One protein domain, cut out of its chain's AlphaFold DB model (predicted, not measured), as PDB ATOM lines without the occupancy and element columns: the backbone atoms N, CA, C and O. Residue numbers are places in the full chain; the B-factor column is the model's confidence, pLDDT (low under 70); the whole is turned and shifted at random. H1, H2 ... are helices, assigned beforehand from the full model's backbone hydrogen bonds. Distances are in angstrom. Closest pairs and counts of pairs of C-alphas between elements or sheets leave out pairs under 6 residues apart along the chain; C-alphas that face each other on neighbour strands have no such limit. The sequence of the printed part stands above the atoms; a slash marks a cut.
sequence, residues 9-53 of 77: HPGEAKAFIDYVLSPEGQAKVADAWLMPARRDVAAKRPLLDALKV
ATOM      1  N   HIS A   9     265.505 305.578 265.676       97.12
ATOM      2  CA  HIS A   9     266.409 306.553 266.293       97.12
ATOM      3  C   HIS A   9     267.714 305.864 266.734       97.12
ATOM      4  O   HIS A   9     267.958 305.664 267.930       97.12
ATOM      5  N   PRO A  10     268.539 305.371 265.791       95.62
ATOM      6  CA  PRO A  10     269.738 304.603 266.127       95.62
ATOM      7  C   PRO A  10     270.821 305.459 266.799       95.62
ATOM      8  O   PRO A  10     271.557 304.946 267.644       95.62
ATOM      9  N   GLY A  11     270.909 306.751 266.461       97.06
ATOM     10  CA  GLY A  11     271.885 307.673 267.047       97.06
ATOM     11  C   GLY A  11     271.603 307.939 268.523       97.06
ATOM     12  O   GLY A  11     272.483 307.782 269.367       97.06
ATOM     13  N   GLU A  12     270.352 308.247 268.849       97.62
ATOM     14  CA  GLU A  12     269.883 308.473 270.212       97.62
ATOM     15  C   GLU A  12     269.949 307.188 271.040       97.62
ATOM     16  O   GLU A  12     270.369 307.223 272.194       97.62
ATOM     17  N   ALA A  13     269.622 306.035 270.447       97.44
ATOM     18  CA  ALA A  13     269.790 304.744 271.110       97.44
ATOM     19  C   ALA A  13     271.261 304.475 271.467       97.44
ATOM     20  O   ALA A  13     271.548 303.974 272.556       97.44
ATOM     21  N   LYS A  14     272.203 304.838 270.584       97.00
ATOM     22  CA  LYS A  14     273.634 304.743 270.883       97.00
ATOM     23  C   LYS A  14     274.028 305.697 272.010       97.00
ATOM     24  O   LYS A  14     274.635 305.246 272.975       97.00
ATOM     25  N   ALA A  15     273.639 306.967 271.921       97.62
ATOM     26  CA  ALA A  15     273.934 307.965 272.948       97.62
ATOM     27  C   ALA A  15     273.370 307.559 274.322       97.62
ATOM     28  O   ALA A  15     274.029 307.732 275.346       97.62
ATOM     29  N   PHE A  16     272.184 306.949 274.346       96.75
ATOM     30  CA  PHE A  16     271.589 306.400 275.557       96.75
ATOM     31  C   PHE A  16     272.434 305.270 276.156       96.75
ATOM     32  O   PHE A  16     272.722 305.298 277.352       96.75
ATOM     33  N   ILE A  17     272.863 304.290 275.353       96.31
ATOM     34  CA  ILE A  17     273.737 303.210 275.839       96.31
ATOM     35  C   ILE A  17     275.070 303.775 276.338       96.31
ATOM     36  O   ILE A  17     275.531 303.372 277.406       96.31
ATOM     37  N   ASP A  18     275.660 304.724 275.607       97.12
ATOM     38  CA  ASP A  18     276.906 305.389 275.999       97.12
ATOM     39  C   ASP A  18     276.744 306.089 277.363       97.12
ATOM     40  O   ASP A  18     277.603 305.948 278.234       97.12
ATOM     41  N   TYR A  19     275.617 306.774 277.596       97.19
ATOM     42  CA  TYR A  19     275.310 307.397 278.887       97.19
ATOM     43  C   TYR A  19     275.094 306.367 280.000       97.19
ATOM     44  O   TYR A  19     275.681 306.494 281.075       97.19
ATOM     45  N   VAL A  20     274.307 305.316 279.762       95.50
ATOM     46  CA  VAL A  20     274.064 304.260 280.761       95.50
ATOM     47  C   VAL A  20     275.373 303.577 281.170       95.50
ATOM     48  O   VAL A  20     275.544 303.242 282.340       95.50
ATOM     49  N   LEU A  21     276.317 303.403 280.241       95.81
ATOM     50  CA  LEU A  21     277.644 302.825 280.491       95.81
ATOM     51  C   LEU A  21     278.713 303.863 280.883       95.81
ATOM     52  O   LEU A  21     279.873 303.505 281.103       95.81
ATOM     53  N   SER A  22     278.360 305.141 280.997       96.69
ATOM     54  CA  SER A  22     279.267 306.186 281.477       96.69
ATOM     55  C   SER A  22     279.555 306.033 282.980       96.69
ATOM     56  O   SER A  22     278.822 305.324 283.677       96.69
ATOM     57  N   PRO A  23     280.593 306.697 283.527       96.31
ATOM     58  CA  PRO A  23     280.842 306.684 284.969       96.31
ATOM     59  C   PRO A  23     279.633 307.184 285.769       96.31
ATOM     60  O   PRO A  23     279.281 306.597 286.787       96.31
ATOM     61  N   GLU A  24     278.958 308.227 285.277       96.25
ATOM     62  CA  GLU A  24     277.790 308.816 285.933       96.25
ATOM     63  C   GLU A  24     276.602 307.846 285.963       96.25
ATOM     64  O   GLU A  24     276.011 307.611 287.018       96.25
ATOM     65  N   GLY A  25     276.270 307.240 284.818       96.06
ATOM     66  CA  GLY A  25     275.181 306.265 284.731       96.06
ATOM     67  C   GLY A  25     275.427 305.057 285.637       96.06
ATOM     68  O   GLY A  25     274.528 304.602 286.343       96.06
ATOM     69  N   GLN A  26     276.670 304.583 285.688       96.69
ATOM     70  CA  GLN A  26     277.063 303.448 286.522       96.69
ATOM     71  C   GLN A  26     277.109 303.786 288.019       96.69
ATOM     72  O   GLN A  26     276.761 302.933 288.837       96.69
ATOM     73  N   ALA A  27     277.442 305.023 288.397       95.44
ATOM     74  CA  ALA A  27     277.335 305.475 289.784       95.44
ATOM     75  C   ALA A  27     275.881 305.408 290.283       95.44
ATOM     76  O   ALA A  27     275.626 304.897 291.372       95.44
ATOM     77  N   LYS A  28     274.905 305.794 289.445       95.50
ATOM     78  CA  LYS A  28     273.473 305.675 289.785       95.50
ATOM     79  C   LYS A  28     273.041 304.220 290.003       95.50
ATOM     80  O   LYS A  28     272.230 303.944 290.882       95.50
ATOM     81  N   VAL A  29     273.601 303.276 289.240       93.88
ATOM     82  CA  VAL A  29     273.373 301.831 289.437       93.88
ATOM     83  C   VAL A  29     273.917 301.373 290.796       93.88
ATOM     84  O   VAL A  29     273.212 300.682 291.531       93.88
ATOM     85  N   ALA A  30     275.135 301.791 291.163       93.69
ATOM     86  CA  ALA A  30     275.711 301.501 292.477       93.69
ATOM     87  C   ALA A  30     274.873 302.094 293.623       93.69
ATOM     88  O   ALA A  30     274.670 301.444 294.651       93.69
ATOM     89  N   ASP A  31     274.366 303.315 293.442       94.19
ATOM     90  CA  ASP A  31     273.525 303.993 294.426       94.19
ATOM     91  C   ASP A  31     272.193 303.284 294.655       94.19
ATOM     92  O   ASP A  31     271.734 303.202 295.794       94.19
ATOM     93  N   ALA A  32     271.630 302.695 293.599       93.75
ATOM     94  CA  ALA A  32     270.457 301.832 293.658       93.75
ATOM     95  C   ALA A  32     270.747 300.427 294.228       93.75
ATOM     96  O   ALA A  32     269.909 299.535 294.109       93.75
ATOM     97  N   TRP A  33     271.924 300.204 294.832       91.69
ATOM     98  CA  TRP A  33     272.350 298.915 295.397       91.69
ATOM     99  C   TRP A  33     272.444 297.763 294.380       91.69
ATOM    100  O   TRP A  33     272.469 296.578 294.737       91.69
ATOM    101  N   LEU A  34     272.547 298.100 293.096       91.94
ATOM    102  CA  LEU A  34     272.817 297.149 292.025       91.94
ATOM    103  C   LEU A  34     274.328 297.027 291.785       91.94
ATOM    104  O   LEU A  34     275.137 297.751 292.364       91.94
ATOM    105  N   MET A  35     274.719 296.060 290.952       92.25
ATOM    106  CA  MET A  35     276.115 295.905 290.530       92.25
ATOM    107  C   MET A  35     276.351 296.729 289.265       92.25
ATOM    108  O   MET A  35     275.688 296.462 288.257       92.25
ATOM    109  N   PRO A  36     277.287 297.689 289.283       94.25
ATOM    110  CA  PRO A  36     277.761 298.329 288.069       94.25
ATOM    111  C   PRO A  36     278.337 297.293 287.099       94.25
ATOM    112  O   PRO A  36     278.991 296.331 287.499       94.25
ATOM    113  N   ALA A  37     278.118 297.506 285.807       92.12
ATOM    114  CA  ALA A  37     278.769 296.752 284.742       92.12
ATOM    115  C   ALA A  37     280.252 297.142 284.586       92.12
ATOM    116  O   ALA A  37     281.054 296.377 284.053       92.12
ATOM    117  N   ARG A  38     280.611 298.347 285.039       91.19
ATOM    118  CA  ARG A  38     281.974 298.875 285.046       91.19
ATOM    119  C   ARG A  38     282.747 298.397 286.268       91.19
ATOM    120  O   ARG A  38     282.260 298.507 287.386       91.19
ATOM    121  N   ARG A  39     283.980 297.934 286.054       88.94
ATOM    122  CA  ARG A  39     284.878 297.493 287.136       88.94
ATOM    123  C   ARG A  39     285.545 298.647 287.884       88.94
ATOM    124  O   ARG A  39     285.988 298.462 289.007       88.94
ATOM    125  N   ASP A  40     285.625 299.820 287.263       90.31
ATOM    126  CA  ASP A  40     286.220 301.033 287.832       90.31
ATOM    127  C   ASP A  40     285.227 301.869 288.659       90.31
ATOM    128  O   ASP A  40     285.598 302.907 289.199       90.31
ATOM    129  N   VAL A  41     283.973 301.422 288.787       89.62
ATOM    130  CA  VAL A  41     282.950 302.071 289.615       89.62
ATOM    131  C   VAL A  41     282.697 301.222 290.854       89.62
ATOM    132  O   VAL A  41     282.292 300.064 290.758       89.62
ATOM    133  N   ALA A  42     282.924 301.805 292.030       88.50
ATOM    134  CA  ALA A  42     282.712 301.124 293.301       88.50
ATOM    135  C   ALA A  42     281.222 300.817 293.532       88.50
ATOM    136  O   ALA A  42     280.352 301.651 293.283       88.50
ATOM    137  N   ALA A  43     280.933 299.624 294.052       89.19
ATOM    138  CA  ALA A  43     279.589 299.205 294.428       89.19
ATOM    139  C   ALA A  43     279.415 299.202 295.950       89.19
ATOM    140  O   ALA A  43     280.366 298.995 296.699       89.19
ATOM    141  N   LYS A  44     278.171 299.361 296.412       89.81
ATOM    142  CA  LYS A  44     277.819 299.307 297.844       89.81
ATOM    143  C   LYS A  44     277.607 297.878 298.370       89.81
ATOM    144  O   LYS A  44     277.302 297.686 299.541       89.81
ATOM    145  N   ARG A  45     277.767 296.871 297.506       86.12
ATOM    146  CA  ARG A  45     277.592 295.438 297.790       86.12
ATOM    147  C   ARG A  45     278.795 294.639 297.280       86.12
ATOM    148  O   ARG A  45     279.434 295.089 296.327       86.12
ATOM    149  N   PRO A  46     279.063 293.442 297.832       87.75
ATOM    150  CA  PRO A  46     280.033 292.521 297.251       87.75
ATOM    151  C   PRO A  46     279.732 292.262 295.768       87.75
ATOM    152  O   PRO A  46     278.590 291.984 295.386       87.75
ATOM    153  N   LEU A  47     280.763 292.397 294.937       86.81
ATOM    154  CA  LEU A  47     280.712 292.131 293.499       86.81
ATOM    155  C   LEU A  47     280.993 290.650 293.207       86.81
ATOM    156  O   LEU A  47     281.376 289.895 294.098       86.81
ATOM    157  N   LEU A  48     280.816 290.233 291.949       84.31
ATOM    158  CA  LEU A  48     281.046 288.844 291.521       84.31
ATOM    159  C   LEU A  48     282.466 288.347 291.824       84.31
ATOM    160  O   LEU A  48     282.636 287.166 292.102       84.31
ATOM    161  N   ASP A  49     283.454 289.241 291.842       83.12
ATOM    162  CA  ASP A  49     284.851 288.912 292.155       83.12
ATOM    163  C   ASP A  49     285.036 288.429 293.607       83.12
ATOM    164  O   ASP A  49     286.011 287.751 293.920       83.12
ATOM    165  N   ALA A  50     284.084 288.737 294.494       87.19
ATOM    166  CA  ALA A  50     284.052 288.231 295.865       87.19
ATOM    167  C   ALA A  50     283.389 286.843 295.983       87.19
ATOM    168  O   ALA A  50     283.339 286.280 297.076       87.19
ATOM    169  N   LEU A  51     282.851 286.291 294.889       86.81
ATOM    170  CA  LEU A  51     282.121 285.026 294.871       86.81
ATOM    171  C   LEU A  51     282.906 283.944 294.124       86.81
ATOM    172  O   LEU A  51     283.544 284.183 293.101       86.81
ATOM    173  N   LYS A  52     282.789 282.697 294.590       89.44
ATOM    174  CA  LYS A  52     283.260 281.538 293.828       89.44
ATOM    175  C   LYS A  52     282.230 281.194 292.751       89.44
ATOM    176  O   LYS A  52     281.286 280.450 293.001       89.44
ATOM    177  N   VAL A  53     282.406 281.757 291.560       84.94
ATOM    178  CA  VAL A  53     281.501 281.534 290.423       84.94
ATOM    179  C   VAL A  53     281.858 280.227 289.707       84.94
ATOM    180  O   VAL A  53     283.036 279.905 289.529       84.94
TER     181      VAL A  53
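This is residues 9 to 53 of the 77 residues of the protein "ABC transporter substrate-binding protein" of Klebsiella pneumoniae (UniProt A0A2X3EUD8). Two short helices follow one another along a drawn-out shape, with a corner where the end of H1 meets the beginning part of H2, and after H2 a long winding stretch without a named helix, residues 32 to 53, leads on to the end of the shape far from H1. At the opposite end residues 9 to 15, of which 10 to 15 belong to H1, stick out free of the rest. The printed part has 45 residues with two named helices, H1 then H2, and no named strand; the class is all helix, though under half of the residues, 20 of 45, are in named elements. The whole is loose, with a radius of gyration of the C-alphas of 12.5 A, and elongated, spanning 40 by 21 by 15 A.

H1, residues 10 to 20, is the longest helix. H2, residues 23 to 31, is close to H1 but not clearly touching it, with 2 pairs of C-alphas within 8 A. Their closest C-alphas, those of Tyr 19 and Gly 25, are 6.0 A apart. The two run the same way at a steep tilt of 55 degrees, and their centres are 15.8 A apart. In both helices every O i to N i+4 pair is within hydrogen-bond range.

H1 runs from Pro 10, C-alpha at (269.738, 304.603, 266.127), to Val 20, 15.3 A from first to last C-alpha. H2 runs from Pro 23, C-alpha at (280.842, 306.684, 284.969), to Asp 31, C-alpha at (273.525, 303.993, 294.426), a length of 12.3 A.

The two C-alphas farthest apart, those of His 9 and Lys 52, are 40.8 A apart. The printed part has no cut, and the link from H1 to H2 is tight, with 2 residues. The mean pLDDT of the printed part is 92.7, and no printed residue is under 70.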